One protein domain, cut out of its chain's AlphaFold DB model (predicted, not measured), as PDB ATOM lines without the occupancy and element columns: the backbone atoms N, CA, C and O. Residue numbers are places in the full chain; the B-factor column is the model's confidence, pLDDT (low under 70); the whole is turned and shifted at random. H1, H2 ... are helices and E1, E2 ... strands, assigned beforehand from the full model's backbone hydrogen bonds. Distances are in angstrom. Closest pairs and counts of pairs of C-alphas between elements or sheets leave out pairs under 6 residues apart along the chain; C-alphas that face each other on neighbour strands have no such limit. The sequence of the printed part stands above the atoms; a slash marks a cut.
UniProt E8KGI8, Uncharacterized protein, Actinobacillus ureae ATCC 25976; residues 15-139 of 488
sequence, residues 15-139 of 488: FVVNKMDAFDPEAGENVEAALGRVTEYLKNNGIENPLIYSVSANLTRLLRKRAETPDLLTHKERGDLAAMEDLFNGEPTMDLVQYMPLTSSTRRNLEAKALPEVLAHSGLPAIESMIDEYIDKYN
ATOM      1  N   PHE A  15      40.703  16.082   5.347       88.50
ATOM      2  CA  PHE A  15      41.089  17.255   4.577       88.50
ATOM      3  C   PHE A  15      39.946  17.623   3.647       88.50
ATOM      4  O   PHE A  15      39.669  16.924   2.679       88.50
ATOM      5  N   VAL A  16      39.262  18.719   3.957       91.75
ATOM      6  CA  VAL A  16      38.105  19.167   3.183       91.75
ATOM      7  C   VAL A  16      38.550  20.205   2.159       91.75
ATOM      8  O   VAL A  16      38.967  21.308   2.517       91.75
ATOM      9  N   VAL A  17      38.455  19.856   0.878       91.88
ATOM     10  CA  VAL A  17      38.714  20.753  -0.254       91.88
ATOM     11  C   VAL A  17      37.392  21.410  -0.629       91.88
ATOM     12  O   VAL A  17      36.560  20.826  -1.315       91.88
ATOM     13  N   ASN A  18      37.170  22.610  -0.100       92.44
ATOM     14  CA  ASN A  18      35.940  23.372  -0.308       92.44
ATOM     15  C   ASN A  18      36.040  24.296  -1.535       92.44
ATOM     16  O   ASN A  18      37.139  24.609  -1.990       92.44
ATOM     17  N   LYS A  19      34.891  24.827  -1.969       91.31
ATOM     18  CA  LYS A  19      34.708  25.718  -3.127       91.31
ATOM     19  C   LYS A  19      34.874  25.024  -4.473       91.31
ATOM     20  O   LYS A  19      35.326  25.634  -5.438       91.31
ATOM     21  N   MET A  20      34.492  23.752  -4.540       90.88
ATOM     22  CA  MET A  20      34.481  23.026  -5.807       90.88
ATOM     23  C   MET A  20      33.502  23.642  -6.820       90.88
ATOM     24  O   MET A  20      33.706  23.483  -8.010       90.88
ATOM     25  N   ASP A  21      32.519  24.431  -6.371       90.19
ATOM     26  CA  ASP A  21      31.624  25.243  -7.212       90.19
ATOM     27  C   ASP A  21      32.307  26.346  -8.032       90.19
ATOM     28  O   ASP A  21      31.665  26.943  -8.888       90.19
ATOM     29  N   ALA A  22      33.586  26.631  -7.779       90.75
ATOM     30  CA  ALA A  22      34.354  27.581  -8.575       90.75
ATOM     31  C   ALA A  22      35.074  26.936  -9.772       90.75
ATOM     32  O   ALA A  22      35.726  27.667 -10.512       90.75
ATOM     33  N   PHE A  23      35.008  25.606  -9.924       88.00
ATOM     34  CA  PHE A  23      35.623  24.917 -11.056       88.00
ATOM     35  C   PHE A  23      34.857  25.180 -12.346       88.00
ATOM     36  O   PHE A  23      33.628  25.169 -12.355       88.00
ATOM     37  N   ASP A  24      35.608  25.340 -13.429       87.19
ATOM     38  CA  ASP A  24      35.082  25.496 -14.783       87.19
ATOM     39  C   ASP A  24      35.552  24.333 -15.686       87.19
ATOM     40  O   ASP A  24      36.621  24.410 -16.312       87.19
ATOM     41  N   PRO A  25      34.782  23.225 -15.751       85.25
ATOM     42  CA  PRO A  25      35.081  22.099 -16.634       85.25
ATOM     43  C   PRO A  25      35.160  22.491 -18.116       85.25
ATOM     44  O   PRO A  25      35.974  21.928 -18.854       85.25
ATOM     45  N   GLU A  26      34.385  23.490 -18.554       81.69
ATOM     46  CA  GLU A  26      34.368  23.963 -19.944       81.69
ATOM     47  C   GLU A  26      35.659  24.711 -20.313       81.69
ATOM     48  O   GLU A  26      36.146  24.609 -21.444       81.69
ATOM     49  N   ALA A  27      36.277  25.401 -19.349       81.94
ATOM     50  CA  ALA A  27      37.607  26.002 -19.492       81.94
ATOM     51  C   ALA A  27      38.764  24.984 -19.404       81.94
ATOM     52  O   ALA A  27      39.937  25.361 -19.519       81.94
ATOM     53  N   GLY A  28      38.459  23.693 -19.232       79.75
ATOM     54  CA  GLY A  28      39.438  22.613 -19.114       79.75
ATOM     55  C   GLY A  28      39.983  22.418 -17.697       79.75
ATOM     56  O   GLY A  28      41.012  21.755 -17.526       79.75
ATOM     57  N   GLU A  29      39.332  22.982 -16.675       87.44
ATOM     58  CA  GLU A  29      39.676  22.685 -15.288       87.44
ATOM     59  C   GLU A  29      39.215  21.273 -14.912       87.44
ATOM     60  O   GLU A  29      38.123  20.830 -15.254       87.44
ATOM     61  N   ASN A  30      40.065  20.533 -14.200       85.06
ATOM     62  CA  ASN A  30      39.804  19.138 -13.866       85.06
ATOM     63  C   ASN A  30      39.889  18.921 -12.349       85.06
ATOM     64  O   ASN A  30      40.932  19.171 -11.728       85.06
ATOM     65  N   VAL A  31      38.781  18.446 -11.775       86.44
ATOM     66  CA  VAL A  31      38.619  18.175 -10.339       86.44
ATOM     67  C   VAL A  31      39.629  17.133  -9.851       86.44
ATOM     68  O   VAL A  31      40.335  17.373  -8.870       86.44
ATOM     69  N   GLU A  32      39.775  16.017 -10.563       87.38
ATOM     70  CA  GLU A  32      40.708  14.937 -10.217       87.38
ATOM     71  C   GLU A  32      42.164  15.430 -10.180       87.38
ATOM     72  O   GLU A  32      42.891  15.189  -9.214       87.38
ATOM     73  N   ALA A  33      42.583  16.210 -11.178       86.75
ATOM     74  CA  ALA A  33      43.919  16.792 -11.242       86.75
ATOM     75  C   ALA A  33      44.178  17.762 -10.078       86.75
ATOM     76  O   ALA A  33      45.295  17.833  -9.559       86.75
ATOM     77  N   ALA A  34      43.163  18.514  -9.646       87.44
ATOM     78  CA  ALA A  34      43.274  19.392  -8.488       87.44
ATOM     79  C   ALA A  34      43.411  18.614  -7.175       87.44
ATOM     80  O   ALA A  34      44.294  18.928  -6.373       87.44
ATOM     81  N   LEU A  35      42.609  17.567  -6.981       90.12
ATOM     82  CA  LEU A  35      42.706  16.683  -5.817       90.12
ATOM     83  C   LEU A  35      44.032  15.906  -5.798       90.12
ATOM     84  O   LEU A  35      44.629  15.727  -4.734       90.12
ATOM     85  N   GLY A  36      44.560  15.537  -6.968       87.69
ATOM     86  CA  GLY A  36      45.893  14.955  -7.123       87.69
ATOM     87  C   GLY A  36      47.002  15.880  -6.611       87.69
ATOM     88  O   GLY A  36      47.842  15.453  -5.818       87.69
ATOM     89  N   ARG A  37      46.954  17.176  -6.959       90.75
ATOM     90  CA  ARG A  37      47.903  18.185  -6.442       90.75
ATOM     91  C   ARG A  37      47.804  18.356  -4.924       90.75
ATOM     92  O   ARG A  37      48.832  18.462  -4.257       90.75
ATOM     93  N   VAL A  38      46.590  18.361  -4.366       88.69
ATOM     94  CA  VAL A  38      46.382  18.417  -2.904       88.69
ATOM     95  C   VAL A  38      46.967  17.175  -2.228       88.69
ATOM     96  O   VAL A  38      47.655  17.289  -1.215       88.69
ATOM     97  N   THR A  39      46.755  15.996  -2.813       87.75
ATOM     98  CA  THR A  39      47.298  14.727  -2.313       87.75
ATOM     99  C   THR A  39      48.823  14.750  -2.274       87.75
ATOM    100  O   THR A  39      49.421  14.386  -1.261       87.75
ATOM    101  N   GLU A  40      49.463  15.195  -3.355       90.38
ATOM    102  CA  GLU A  40      50.920  15.308  -3.439       90.38
ATOM    103  C   GLU A  40      51.467  16.332  -2.437       90.38
ATOM    104  O   GLU A  40      52.436  16.051  -1.732       90.38
ATOM    105  N   TYR A  41      50.801  17.481  -2.292       91.44
ATOM    106  CA  TYR A  41      51.160  18.484  -1.294       91.44
ATOM    107  C   TYR A  41      51.129  17.919   0.133       91.44
ATOM    108  O   TYR A  41      52.083  18.110   0.888       91.44
ATOM    109  N   LEU A  42      50.069  17.196   0.511       87.88
ATOM    110  CA  LEU A  42      49.945  16.603   1.847       87.88
ATOM    111  C   LEU A  42      51.001  15.513   2.088       87.88
ATOM    112  O   LEU A  42      51.629  15.503   3.149       87.88
ATOM    113  N   LYS A  43      51.279  14.669   1.084       88.62
ATOM    114  CA  LYS A  43      52.355  13.663   1.144       88.62
ATOM    115  C   LYS A  43      53.730  14.307   1.335       88.62
ATOM    116  O   LYS A  43      54.481  13.889   2.212       88.62
ATOM    117  N   ASN A  44      54.029  15.371   0.588       91.38
ATOM    118  CA  ASN A  44      55.291  16.111   0.700       91.38
ATOM    119  C   ASN A  44      55.466  16.799   2.066       91.38
ATOM    120  O   ASN A  44      56.592  17.077   2.471       91.38
ATOM    121  N   ASN A  45      54.370  17.043   2.792       86.62
ATOM    122  CA  ASN A  45      54.369  17.588   4.152       86.62
ATOM    123  C   ASN A  45      54.279  16.502   5.246       86.62
ATOM    124  O   ASN A  45      54.017  16.818   6.405       86.62
ATOM    125  N   GLY A  46      54.516  15.230   4.905       81.25
ATOM    126  CA  GLY A  46      54.610  14.131   5.870       81.25
ATOM    127  C   GLY A  46      53.275  13.503   6.280       81.25
ATOM    128  O   GLY A  46      53.228  12.777   7.270       81.25
ATOM    129  N   ILE A  47      52.190  13.765   5.543       79.62
ATOM    130  CA  ILE A  47      50.881  13.139   5.773       79.62
ATOM    131  C   ILE A  47      50.718  11.991   4.775       79.62
ATOM    132  O   ILE A  47      50.332  12.185   3.620       79.62
ATOM    133  N   GLU A  48      51.038  10.780   5.223       74.25
ATOM    134  CA  GLU A  48      50.857   9.562   4.436       74.25
ATOM    135  C   GLU A  48      49.374   9.150   4.411       74.25
ATOM    136  O   GLU A  48      48.722   9.089   5.452       74.25
ATOM    137  N   ASN A  49      48.849   8.853   3.216       73.25
ATOM    138  CA  ASN A  49      47.451   8.461   2.965       73.25
ATOM    139  C   ASN A  49      46.397   9.468   3.485       73.25
ATOM    140  O   ASN A  49      45.589   9.122   4.351       73.25
ATOM    141  N   PRO A  50      46.379  10.715   2.973       80.12
ATOM    142  CA  PRO A  50      45.421  11.727   3.414       80.12
ATOM    143  C   PRO A  50      43.982  11.366   3.008       80.12
ATOM    144  O   PRO A  50      43.723  11.018   1.858       80.12
ATOM    145  N   LEU A  51      43.036  11.509   3.940       83.06
ATOM    146  CA  LEU A  51      41.604  11.392   3.659       83.06
ATOM    147  C   LEU A  51      41.079  12.732   3.139       83.06
ATOM    148  O   LEU A  51      40.901  13.669   3.919       83.06
ATOM    149  N   ILE A  52      40.873  12.838   1.829       87.38
ATOM    150  CA  ILE A  52      40.508  14.090   1.159       87.38
ATOM    151  C   ILE A  52      39.044  14.043   0.725       87.38
ATOM    152  O   ILE A  52      38.621  13.090   0.085       87.38
ATOM    153  N   TYR A  53      38.286  15.090   1.042       89.19
ATOM    154  CA  TYR A  53      36.870  15.214   0.705       89.19
ATOM    155  C   TYR A  53      36.618  16.518  -0.055       89.19
ATOM    156  O   TYR A  53      36.842  17.606   0.474       89.19
ATOM    157  N   SER A  54      36.151  16.413  -1.294       91.88
ATOM    158  CA  SER A  54      35.800  17.533  -2.177       91.88
ATOM    159  C   SER A  54      34.377  18.027  -1.933       91.88
ATOM    160  O   SER A  54      33.436  17.267  -2.101       91.88
ATOM    161  N   VAL A  55      34.172  19.297  -1.584       94.44
ATOM    162  CA  VAL A  55      32.822  19.815  -1.295       94.44
ATOM    163  C   VAL A  55      32.544  21.177  -1.910       94.44
ATOM    164  O   VAL A  55      33.431  22.022  -2.054       94.44
ATOM    165  N   SER A  56      31.265  21.432  -2.172       94.62
ATOM    166  CA  SER A  56      30.733  22.786  -2.284       94.62
ATOM    167  C   SER A  56      29.812  23.083  -1.103       94.62
ATOM    168  O   SER A  56      28.599  22.878  -1.146       94.62
ATOM    169  N   ALA A  57      30.389  23.613  -0.023       93.31
ATOM    170  CA  ALA A  57      29.608  23.961   1.163       93.31
ATOM    171  C   ALA A  57      28.587  25.081   0.886       93.31
ATOM    172  O   ALA A  57      27.536  25.139   1.527       93.31
ATOM    173  N   ASN A  58      28.883  25.983  -0.057       93.50
ATOM    174  CA  ASN A  58      27.970  27.070  -0.402       93.50
ATOM    175  C   ASN A  58      26.754  26.563  -1.190       93.50
ATOM    176  O   ASN A  58      25.638  26.962  -0.854       93.50
ATOM    177  N   LEU A  59      26.945  25.645  -2.146       94.19
ATOM    178  CA  LEU A  59      25.845  24.980  -2.846       94.19
ATOM    179  C   LEU A  59      24.934  24.251  -1.852       94.19
ATOM    180  O   LEU A  59      23.731  24.510  -1.818       94.19
ATOM    181  N   THR A  60      25.507  23.429  -0.963       93.75
ATOM    182  CA  THR A  60      24.733  22.725   0.070       93.75
ATOM    183  C   THR A  60      23.936  23.691   0.950       93.75
ATOM    184  O   THR A  60      22.747  23.477   1.196       93.75
ATOM    185  N   ARG A  61      24.565  24.784   1.406       94.69
ATOM    186  CA  ARG A  61      23.913  25.816   2.228       94.69
ATOM    187  C   ARG A  61      22.724  26.447   1.505       94.69
ATOM    188  O   ARG A  61      21.677  26.632   2.118       94.69
ATOM    189  N   LEU A  62      22.883  26.804   0.230       92.00
ATOM    190  CA  LEU A  62      21.836  27.455  -0.558       92.00
ATOM    191  C   LEU A  62      20.674  26.503  -0.875       92.00
ATOM    192  O   LEU A  62      19.522  26.915  -0.750       92.00
ATOM    193  N   LEU A  63      20.956  25.233  -1.188       91.62
ATOM    194  CA  LEU A  63      19.940  24.196  -1.402       91.62
ATOM    195  C   LEU A  63      19.086  23.961  -0.150       91.62
ATOM    196  O   LEU A  63      17.859  23.951  -0.237       91.62
ATOM    197  N   ARG A  64      19.720  23.839   1.024       91.56
ATOM    198  CA  ARG A  64      19.011  23.687   2.307       91.56
ATOM    199  C   ARG A  64      18.210  24.931   2.669       91.56
ATOM    200  O   ARG A  64      17.028  24.827   2.977       91.56
ATOM    201  N   LYS A  65      18.811  26.118   2.527       89.19
ATOM    202  CA  LYS A  65      18.121  27.396   2.757       89.19
ATOM    203  C   LYS A  65      16.885  27.540   1.864       89.19
ATOM    204  O   LYS A  65      15.865  28.028   2.343       89.19
ATOM    205  N   ARG A  66      16.958  27.097   0.601       88.88
ATOM    206  CA  ARG A  66      15.808  27.059  -0.316       88.88
ATOM    207  C   ARG A  66      14.729  26.088   0.153       88.88
ATOM    208  O   ARG A  66      13.561  26.429   0.052       88.88
ATOM    209  N   ALA A  67      15.109  24.902   0.626       84.31
ATOM    210  CA  ALA A  67      14.167  23.882   1.079       84.31
ATOM    211  C   ALA A  67      13.429  24.292   2.366       84.31
ATOM    212  O   ALA A  67      12.233  24.056   2.487       84.31
ATOM    213  N   GLU A  68      14.129  24.934   3.302       83.50
ATOM    214  CA  GLU A  68      13.574  25.331   4.602       83.50
ATOM    215  C   GLU A  68      12.868  26.694   4.555       83.50
ATOM    216  O   GLU A  68      11.840  26.892   5.199       83.50
ATOM    217  N   THR A  69      13.420  27.650   3.800       79.75
ATOM    218  CA  THR A  69      12.966  29.052   3.784       79.75
ATOM    219  C   THR A  69      13.109  29.691   2.389       79.75
ATOM    220  O   THR A  69      13.987  30.537   2.177       79.75
ATOM    221  N   PRO A  70      12.254  29.323   1.415       71.69
ATOM    222  CA  PRO A  70      12.385  29.758   0.020       71.69
ATOM    223  C   PRO A  70      12.484  31.285  -0.162       71.69
ATOM    224  O   PRO A  70      13.292  31.770  -0.958       71.69
ATOM    225  N   ASP A  71      11.720  32.049   0.624       78.06
ATOM    226  CA  ASP A  71      11.599  33.508   0.499       78.06
ATOM    227  C   ASP A  71      12.807  34.291   1.048       78.06
ATOM    228  O   ASP A  71      12.926  35.498   0.829       78.06
ATOM    229  N   LEU A  72      13.739  33.620   1.736       81.25
ATOM    230  CA  LEU A  72      14.906  34.257   2.359       81.25
ATOM    231  C   LEU A  72      16.147  34.303   1.457       81.25
ATOM    232  O   LEU A  72      17.186  34.835   1.868       81.25
ATOM    233  N   LEU A  73      16.086  33.749   0.242       87.31
ATOM    234  CA  LEU A  73      17.186  33.867  -0.714       87.31
ATOM    235  C   LEU A  73      17.238  35.273  -1.321       87.31
ATOM    236  O   LEU A  73      16.311  35.735  -2.002       87.31
ATOM    237  N   THR A  74      18.378  35.938  -1.137       89.31
ATOM    238  CA  THR A  74      18.643  37.219  -1.802       89.31
ATOM    239  C   THR A  74      18.680  37.044  -3.322       89.31
ATOM    240  O   THR A  74      18.893  35.946  -3.835       89.31
ATOM    241  N   HIS A  75      18.511  38.138  -4.070       87.50
ATOM    242  CA  HIS A  75      18.616  38.100  -5.533       87.50
ATOM    243  C   HIS A  75      19.955  37.508  -6.002       87.50
ATOM    244  O   HIS A  75      19.986  36.707  -6.931       87.50
ATOM    245  N   LYS A  76      21.057  37.877  -5.337       90.69
ATOM    246  CA  LYS A  76      22.385  37.343  -5.645       90.69
ATOM    247  C   LYS A  76      22.460  35.841  -5.371       90.69
ATOM    248  O   LYS A  76      22.857  35.097  -6.251       90.69
ATOM    249  N   GLU A  77      22.010  35.397  -4.198       91.75
ATOM    250  CA  GLU A  77      22.007  33.972  -3.840       91.75
ATOM    251  C   GLU A  77      21.160  33.124  -4.798       91.75
ATOM    252  O   GLU A  77      21.523  31.985  -5.068       91.75
ATOM    253  N   ARG A  78      20.056  33.666  -5.330       90.25
ATOM    254  CA  ARG A  78      19.259  32.983  -6.360       90.25
ATOM    255  C   ARG A  78      20.026  32.811  -7.667       90.25
ATOM    256  O   ARG A  78      19.952  31.739  -8.254       90.25
ATOM    257  N   GLY A  79      20.748  33.843  -8.101       90.69
ATOM    258  CA  GLY A  79      21.606  33.764  -9.285       90.69
ATOM    259  C   GLY A  79      22.756  32.776  -9.096       90.69
ATOM    260  O   GLY A  79      22.959  31.912  -9.941       90.69
ATOM    261  N   ASP A  80      23.447  32.862  -7.956       91.94
ATOM    262  CA  ASP A  80      24.561  31.974  -7.612       91.94
ATOM    263  C   ASP A  80      24.093  30.508  -7.533       91.94
ATOM    264  O   ASP A  80      24.736  29.627  -8.096       91.94
ATOM    265  N   LEU A  81      22.949  30.241  -6.887       93.44
ATOM    266  CA  LEU A  81      22.382  28.894  -6.795       93.44
ATOM    267  C   LEU A  81      22.019  28.340  -8.175       93.44
ATOM    268  O   LEU A  81      22.395  27.216  -8.474       93.44
ATOM    269  N   ALA A  82      21.339  29.123  -9.017       92.62
ATOM    270  CA  ALA A  82      20.948  28.671 -10.351       92.62
ATOM    271  C   ALA A  82      22.166  28.292 -11.211       92.62
ATOM    272  O   ALA A  82      22.139  27.265 -11.879       92.62
ATOM    273  N   ALA A  83      23.243  29.081 -11.150       92.12
ATOM    274  CA  ALA A  83      24.486  28.778 -11.858       92.12
ATOM    275  C   ALA A  83      25.163  27.500 -11.330       92.12
ATOM    276  O   ALA A  83      25.613  26.669 -12.112       92.12
ATOM    277  N   MET A  84      25.211  27.314 -10.007       94.38
ATOM    278  CA  MET A  84      25.787  26.103  -9.410       94.38
ATOM    279  C   MET A  84      24.943  24.855  -9.698       94.38
ATOM    280  O   MET A  84      25.496  23.782  -9.903       94.38
ATOM    281  N   GLU A  85      23.614  24.965  -9.719       93.44
ATOM    282  CA  GLU A  85      22.741  23.842 -10.072       93.44
ATOM    283  C   GLU A  85      22.912  23.413 -11.525       93.44
ATOM    284  O   GLU A  85      22.907  22.216 -11.796       93.44
ATOM    285  N   ASP A  86      23.073  24.365 -12.443       92.31
ATOM    286  CA  ASP A  86      23.345  24.075 -13.851       92.31
ATOM    287  C   ASP A  86      24.670  23.314 -14.001       92.31
ATOM    288  O   ASP A  86      24.702  22.233 -14.585       92.31
ATOM    289  N   LEU A  87      25.730  23.791 -13.337       91.94
ATOM    290  CA  LEU A  87      27.045  23.148 -13.325       91.94
ATOM    291  C   LEU A  87      27.005  21.711 -12.765       91.94
ATOM    292  O   LEU A  87      27.518  20.787 -13.388       91.94
ATOM    293  N   PHE A  88      26.390  21.498 -11.599       92.44
ATOM    294  CA  PHE A  88      26.391  20.191 -10.923       92.44
ATOM    295  C   PHE A  88      25.395  19.176 -11.509       92.44
ATOM    296  O   PHE A  88      25.522  17.982 -11.229       92.44
ATOM    297  N   ASN A  89      24.409  19.627 -12.292       89.94
ATOM    298  CA  ASN A  89      23.537  18.745 -13.075       89.94
ATOM    299  C   ASN A  89      24.106  18.451 -14.467       89.94
ATOM    300  O   ASN A  89      23.911  17.356 -14.990       89.94
ATOM    301  N   GLY A  90      24.744  19.443 -15.095       84.19
ATOM    302  CA  GLY A  90      25.213  19.363 -16.476       84.19
ATOM    303  C   GLY A  90      26.515  18.585 -16.635       84.19
ATOM    304  O   GLY A  90      26.689  17.894 -17.638       84.19
ATOM    305  N   GLU A  91      27.404  18.649 -15.640       87.31
ATOM    306  CA  GLU A  91      28.755  18.095 -15.729       87.31
ATOM    307  C   GLU A  91      28.940  16.858 -14.834       87.31
ATOM    308  O   GLU A  91      29.037  16.988 -13.612       87.31
ATOM    309  N   PRO A  92      29.101  15.641 -15.397       87.25
ATOM    310  CA  PRO A  92      29.335  14.423 -14.608       87.25
ATOM    311  C   PRO A  92      30.595  14.487 -13.734       87.25
ATOM    312  O   PRO A  92      30.698  13.823 -12.703       87.25
ATOM    313  N   THR A  93      31.575  15.299 -14.137       87.19
ATOM    314  CA  THR A  93      32.810  15.516 -13.371       87.19
ATOM    315  C   THR A  93      32.581  16.306 -12.079       87.19
ATOM    316  O   THR A  93      33.457  16.296 -11.212       87.19
ATOM    317  N   MET A  94      31.410  16.936 -11.927       91.19
ATOM    318  CA  MET A  94      31.003  17.730 -10.767       91.19
ATOM    319  C   MET A  94      30.220  16.930  -9.721       91.19
ATOM    320  O   MET A  94      29.886  17.483  -8.672       91.19
ATOM    321  N   ASP A  95      29.992  15.627  -9.925       92.81
ATOM    322  CA  ASP A  95      29.643  14.744  -8.813       92.81
ATOM    323  C   ASP A  95      30.860  14.607  -7.892       92.81
ATOM    324  O   ASP A  95      31.800  13.860  -8.168       92.81
ATOM    325  N   LEU A  96      30.885  15.367  -6.799       91.31
ATOM    326  CA  LEU A  96      32.041  15.397  -5.909       91.31
ATOM    327  C   LEU A  96      32.155  14.142  -5.045       91.31
ATOM    328  O   LEU A  96      33.233  13.886  -4.507       91.31
ATOM    329  N   VAL A  97      31.072  13.371  -4.900       89.62
ATOM    330  CA  VAL A  97      31.034  12.151  -4.083       89.62
ATOM    331  C   VAL A  97      31.946  11.082  -4.683       89.62
ATOM    332  O   VAL A  97      32.597  10.349  -3.935       89.62
ATOM    333  N   GLN A  98      32.072  11.039  -6.014       89.69
ATOM    334  CA  GLN A  98      32.884  10.042  -6.720       89.69
ATOM    335  C   GLN A  98      34.384  10.109  -6.377       89.69
ATOM    336  O   GLN A  98      35.083   9.102  -6.482       89.69
ATOM    337  N   TYR A  99      34.881  11.266  -5.924       87.50
ATOM    338  CA  TYR A  99      36.292  11.457  -5.567       87.50
ATOM    339  C   TYR A  99      36.586  11.232  -4.077       87.50
ATOM    340  O   TYR A  99      37.737  11.339  -3.650       87.50
ATOM    341  N   MET A 100      35.566  10.952  -3.263       85.69
ATOM    342  CA  MET A 100      35.716  10.819  -1.816       85.69
ATOM    343  C   MET A 100      36.055   9.385  -1.383       85.69
ATOM    344  O   MET A 100      35.454   8.426  -1.877       85.69
ATOM    345  N   PRO A 101      36.925   9.205  -0.372       82.75
ATOM    346  CA  PRO A 101      37.229   7.903   0.210       82.75
ATOM    347  C   PRO A 101      36.127   7.481   1.200       82.75
ATOM    348  O   PRO A 101      36.326   7.477   2.415       82.75
ATOM    349  N   LEU A 102      34.933   7.166   0.690       77.00
ATOM    350  CA  LEU A 102      33.798   6.711   1.503       77.00
ATOM    351  C   LEU A 102      33.860   5.202   1.747       77.00
ATOM    352  O   LEU A 102      34.147   4.423   0.837       77.00
ATOM    353  N   THR A 103      33.532   4.784   2.970       70.44
ATOM    354  CA  THR A 103      33.306   3.369   3.283       70.44
ATOM    355  C   THR A 103      31.989   2.902   2.657       70.44
ATOM    356  O   THR A 103      31.098   3.700   2.346       70.44
ATOM    357  N   SER A 104      31.821   1.589   2.503       66.12
ATOM    358  CA  SER A 104      30.565   1.001   2.019       66.12
ATOM    359  C   SER A 104      29.381   1.336   2.934       66.12
ATOM    360  O   SER A 104      28.263   1.504   2.461       66.12
ATOM    361  N   SER A 105      29.621   1.464   4.242       58.09
ATOM    362  CA  SER A 105      28.605   1.865   5.216       58.09
ATOM    363  C   SER A 105      28.190   3.325   5.026       58.09
ATOM    364  O   SER A 105      27.006   3.601   4.857       58.09
ATOM    365  N   THR A 106      29.153   4.243   4.937       64.25
ATOM    366  CA  THR A 106      28.900   5.663   4.662       64.25
ATOM    367  C   THR A 106      28.145   5.844   3.347       64.25
ATOM    368  O   THR A 106      27.208   6.639   3.286       64.25
ATOM    369  N   ARG A 107      28.528   5.096   2.302       73.00
ATOM    370  CA  ARG A 107      27.856   5.132   0.997       73.00
ATOM    371  C   ARG A 107      26.400   4.672   1.108       73.00
ATOM    372  O   ARG A 107      25.516   5.407   0.688       73.00
ATOM    373  N   ARG A 108      26.138   3.544   1.780       71.12
ATOM    374  CA  ARG A 108      24.768   3.062   2.051       71.12
ATOM    375  C   ARG A 108      23.939   4.062   2.861       71.12
ATOM    376  O   ARG A 108      22.786   4.305   2.525       71.12
ATOM    377  N   ASN A 109      24.518   4.676   3.894       68.62
ATOM    378  CA  ASN A 109      23.828   5.667   4.725       68.62
ATOM    379  C   ASN A 109      23.504   6.945   3.944       68.62
ATOM    380  O   ASN A 109      22.460   7.554   4.153       68.62
ATOM    381  N   LEU A 110      24.400   7.368   3.051       77.06
ATOM    382  CA  LEU A 110      24.174   8.505   2.167       77.06
ATOM    383  C   LEU A 110      23.062   8.221   1.148       77.06
ATOM    384  O   LEU A 110      22.199   9.071   0.951       77.06
ATOM    385  N   GLU A 111      23.060   7.029   0.548       76.69
ATOM    386  CA  GLU A 111      22.022   6.579  -0.388       76.69
ATOM    387  C   GLU A 111      20.648   6.473   0.297       76.69
ATOM    388  O   GLU A 111      19.652   6.961  -0.237       76.69
ATOM    389  N   ALA A 112      20.595   5.938   1.523       72.75
ATOM    390  CA  ALA A 112      19.366   5.812   2.312       72.75
ATOM    391  C   ALA A 112      18.716   7.162   2.677       72.75
ATOM    392  O   ALA A 112      17.521   7.212   2.953       72.75
ATOM    393  N   LYS A 113      19.472   8.272   2.656       75.94
ATOM    394  CA  LYS A 113      18.938   9.623   2.915       75.94
ATOM    395  C   LYS A 113      18.072  10.163   1.761       75.94
ATOM    396  O   LYS A 113      17.459  11.213   1.945       75.94
ATOM    397  N   ALA A 114      18.033   9.494   0.599       81.75
ATOM    398  CA  ALA A 114      17.199   9.848  -0.562       81.75
ATOM    399  C   ALA A 114      17.255  11.347  -0.939       81.75
ATOM    400  O   ALA A 114      16.243  11.994  -1.214       81.75
ATOM    401  N   LEU A 115      18.460  11.925  -0.895       85.38
ATOM    402  CA  LEU A 115      18.672  13.354  -1.106       85.38
ATOM    403  C   LEU A 115      18.474  13.738  -2.583       85.38
ATOM    404  O   LEU A 115      18.779  12.933  -3.463       85.38
ATOM    405  N   PRO A 116      18.052  14.983  -2.880       89.69
ATOM    406  CA  PRO A 116      18.116  15.520  -4.236       89.69
ATOM    407  C   PRO A 116      19.518  15.354  -4.838       89.69
ATOM    408  O   PRO A 116      20.512  15.610  -4.160       89.69
ATOM    409  N   GLU A 117      19.596  14.985  -6.113       87.38
ATOM    410  CA  GLU A 117      20.841  14.616  -6.807       87.38
ATOM    411  C   GLU A 117      21.939  15.686  -6.680       87.38
ATOM    412  O   GLU A 117      23.024  15.411  -6.174       87.38
ATOM    413  N   VAL A 118      21.618  16.954  -6.964       90.75
ATOM    414  CA  VAL A 118      22.551  18.087  -6.789       90.75
ATOM    415  C   VAL A 118      23.039  18.231  -5.342       90.75
ATOM    416  O   VAL A 118      24.196  18.574  -5.086       90.75
ATOM    417  N   LEU A 119      22.161  17.973  -4.365       91.50
ATOM    418  CA  LEU A 119      22.529  18.030  -2.954       91.50
ATOM    419  C   LEU A 119      23.508  16.904  -2.611       91.50
ATOM    420  O   LEU A 119      24.477  17.162  -1.899       91.50
ATOM    421  N   ALA A 120      23.303  15.698  -3.142       89.44
ATOM    422  CA  ALA A 120      24.248  14.597  -2.997       89.44
ATOM    423  C   ALA A 120      25.597  14.935  -3.656       89.44
ATOM    424  O   ALA A 120      26.622  14.920  -2.971       89.44
ATOM    425  N   HIS A 121      25.584  15.369  -4.920       93.44
ATOM    426  CA  HIS A 121      26.775  15.735  -5.701       93.44
ATOM    427  C   HIS A 121      27.600  16.861  -5.065       93.44
ATOM    428  O   HIS A 121      28.814  16.911  -5.244       93.44
ATOM    429  N   SER A 122      26.986  17.737  -4.258       92.81
ATOM    430  CA  SER A 122      27.701  18.790  -3.519       92.81
ATOM    431  C   SER A 122      28.751  18.265  -2.523       92.81
ATOM    432  O   SER A 122      29.583  19.038  -2.036       92.81
ATOM    433  N   GLY A 123      28.717  16.970  -2.192       89.25
ATOM    434  CA  GLY A 123      29.724  16.274  -1.394       89.25
ATOM    435  C   GLY A 123      29.610  16.473   0.121       89.25
ATOM    436  O   GLY A 123      30.026  15.609   0.891       89.25
ATOM    437  N   LEU A 124      29.010  17.568   0.601       92.62
ATOM    438  CA  LEU A 124      28.887  17.804   2.045       92.62
ATOM    439  C   LEU A 124      28.042  16.735   2.770       92.62
ATOM    440  O   LEU A 124      28.475  16.293   3.837       92.62
ATOM    441  N   PRO A 125      26.914  16.236   2.217       92.06
ATOM    442  CA  PRO A 125      26.157  15.168   2.872       92.06
ATOM    443  C   PRO A 125      26.942  13.859   3.040       92.06
ATOM    444  O   PRO A 125      26.707  13.118   3.991       92.06
ATOM    445  N   ALA A 126      27.905  13.579   2.158       86.00
ATOM    446  CA  ALA A 126      28.779  12.415   2.280       86.00
ATOM    447  C   ALA A 126      29.744  12.542   3.470       86.00
ATOM    448  O   ALA A 126      29.969  11.565   4.185       86.00
ATOM    449  N   ILE A 127      30.262  13.752   3.725       87.69
ATOM    450  CA  ILE A 127      31.042  14.040   4.938       87.69
ATOM    451  C   ILE A 127      30.169  13.871   6.179       87.69
ATOM    452  O   ILE A 127      30.617  13.266   7.144       87.69
ATOM    453  N   GLU A 128      28.936  14.379   6.165       82.69
ATOM    454  CA  GLU A 128      28.012  14.232   7.295       82.69
ATOM    455  C   GLU A 128      27.722  12.759   7.586       82.69
ATOM    456  O   GLU A 128      27.883  12.345   8.723       82.69
ATOM    457  N   SER A 129      27.421  11.941   6.573       77.75
ATOM    458  CA  SER A 129      27.227  10.493   6.749       77.75
ATOM    459  C   SER A 129      28.481   9.770   7.255       77.75
ATOM    460  O   SER A 129      28.374   8.823   8.030       77.75
ATOM    461  N   MET A 130      29.673  10.203   6.834       78.69
ATOM    462  CA  MET A 130      30.938   9.658   7.334       78.69
ATOM    463  C   MET A 130      31.178  10.050   8.793       78.69
ATOM    464  O   MET A 130      31.621   9.229   9.594       78.69
ATOM    465  N   ILE A 131      30.864  11.298   9.151       72.75
ATOM    466  CA  ILE A 131      30.921  11.784  10.528       72.75
ATOM    467  C   ILE A 131      29.886  11.051  11.381       72.75
ATOM    468  O   ILE A 131      30.243  10.649  12.480       72.75
ATOM    469  N   ASP A 132      28.669  10.819  10.884       63.53
ATOM    470  CA  ASP A 132      27.629  10.028  11.549       63.53
ATOM    471  C   ASP A 132      28.150   8.610  11.836       63.53
ATOM    472  O   ASP A 132      28.128   8.173  12.980       63.53
ATOM    473  N   GLU A 133      28.750   7.933  10.847       64.75
ATOM    474  CA  GLU A 133      29.383   6.619  11.041       64.75
ATOM    475  C   GLU A 133      30.534   6.668  12.055       64.75
ATOM    476  O   GLU A 133      30.657   5.784  12.901       64.75
ATOM    477  N   TYR A 134      31.392   7.688  11.998       60.44
ATOM    478  CA  TYR A 134      32.501   7.845  12.940       60.44
ATOM    479  C   TYR A 134      31.998   8.117  14.366       60.44
ATOM    480  O   TYR A 134      32.519   7.558  15.334       60.44
ATOM    481  N   ILE A 135      30.961   8.944  14.495       54.34
ATOM    482  CA  ILE A 135      30.222   9.195  15.728       54.34
ATOM    483  C   ILE A 135      29.645   7.864  16.214       54.34
ATOM    484  O   ILE A 135      29.922   7.480  17.340       54.34
ATOM    485  N   ASP A 136      28.936   7.098  15.401       52.59
ATOM    486  CA  ASP A 136      28.313   5.842  15.827       52.59
ATOM    487  C   ASP A 136      29.341   4.763  16.213       52.59
ATOM    488  O   ASP A 136      29.174   4.081  17.230       52.59
ATOM    489  N   LYS A 137      30.461   4.681  15.485       49.44
ATOM    490  CA  LYS A 137      31.553   3.714  15.683       49.44
ATOM    491  C   LYS A 137      32.389   3.960  16.943       49.44
ATOM    492  O   LYS A 137      32.888   3.000  17.526       49.44
ATOM    493  N   TYR A 138      32.554   5.211  17.384       43.75
ATOM    494  CA  TYR A 138      33.473   5.560  18.488       43.75
ATOM    495  C   TYR A 138      32.800   6.051  19.773       43.75
ATOM    496  O   TYR A 138      33.476   6.390  20.748       43.75
ATOM    497  N   ASN A 139      31.473   6.048  19.839       48.34
ATOM    498  CA  ASN A 139      30.763   6.753  20.896       48.34
ATOM    499  C   ASN A 139      30.180   5.879  22.000       48.34
ATOM    500  O   ASN A 139      29.130   6.233  22.519       48.34
TER     501      ASN A 139
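AT A GLANCE: This is residues 15 to 139 of the 488 residues of an uncharacterized protein of Actinobacillus ureae ATCC 25976 (UniProt E8KGI8). A small sheet of two short parallel strands, E1 and E2, has H1 packed on one face, while four of the other helices make two pairs: H2 with H3, crossing steeply, and H5 with H7, also at a steep tilt. The short helices H4 and H6 lie nearer the middle, with H6 beside H2 and H3 and H4 beside E2. The printed part has 125 residues, with seven named helices and two named strands in the order E1 H1 E2 H2 H3 H4 H5 H6 H7, and is mostly helix. It is compact, with a radius of gyration of the C-alphas of 15.4 A, but flat in outline, spanning 46 by 40 by 22 A.

HOW THE PARTS SIT: E1, residues 15 to 18, and E2, residues 51 to 55, are parallel neighbours at 15 degrees; N 15 and O 51 are 2.8 A apart and N 55 and O 17 are 2.8 A apart, both within hydrogen-bond range. With H1, residues 31 to 44, they form a strand-helix-strand unit, two parallel strands joined through a helix, whose crossover is right-handed. The closest C-alphas of H1 and E2 are those of Thr 39 and Ile 52, 7.7 A apart. H2, residues 57 to 68, touches H3, residues 75 to 90, with its residues 59 to 63 alone; the closest C-alphas, of Leu 62 and Leu 81, are 6.4 A apart. These two run opposite ways at a steep tilt of 69.7 degrees, only just short of about perpendicular. H4, residues 96 to 99, comes nearest to E2 at the C-alphas of Leu 96 and Ser 54, 5.7 A apart. H5, residues 104 to 112, touches H7, residues 124 to 138, at a steep tilt of 56 degrees, opposite ways, and their closest C-alphas, of Thr 106 and Met 130, are 5.2 A apart. H6, residues 117 to 121, is the hub: it touches H3, with the C-alphas of Val 118 and Phe 88 closest at 6.0 A, and only just touches H2 and H4, with 3 pairs of C-alphas within 8 A each. H1 and H7 are apart. Every O i to N i+4 pair is within hydrogen-bond range in H1, H2, H3, H5, H6 and H7; H4 is too short for such a pair, and its one O i to N i+3 pair is within range.

IN THESE COORDINATES: E1 begins at C-alpha 15, (41.089, 17.255, 4.577). H1 is 20.1 A from first to last C-alpha, E2 13.1 A, H2 16.5 A and H5 12.2 A. H3, the longest helix, measures 22.7 A and begins at C-alpha 75, (18.616, 38.100, -5.533). H7 measures 21.0 A and ends at C-alpha 138, (33.473, 5.560, 18.488).

THE WHOLE: The two C-alphas farthest apart are those of Gly 46 and Asp 71, at 47.5 A. The printed part has no cut. The link from E1 to H1, residues 19 to 30, is long. Mean pLDDT of the printed part is 84.2; residues 104 to 106, 109 and 132 to 139 are under 70.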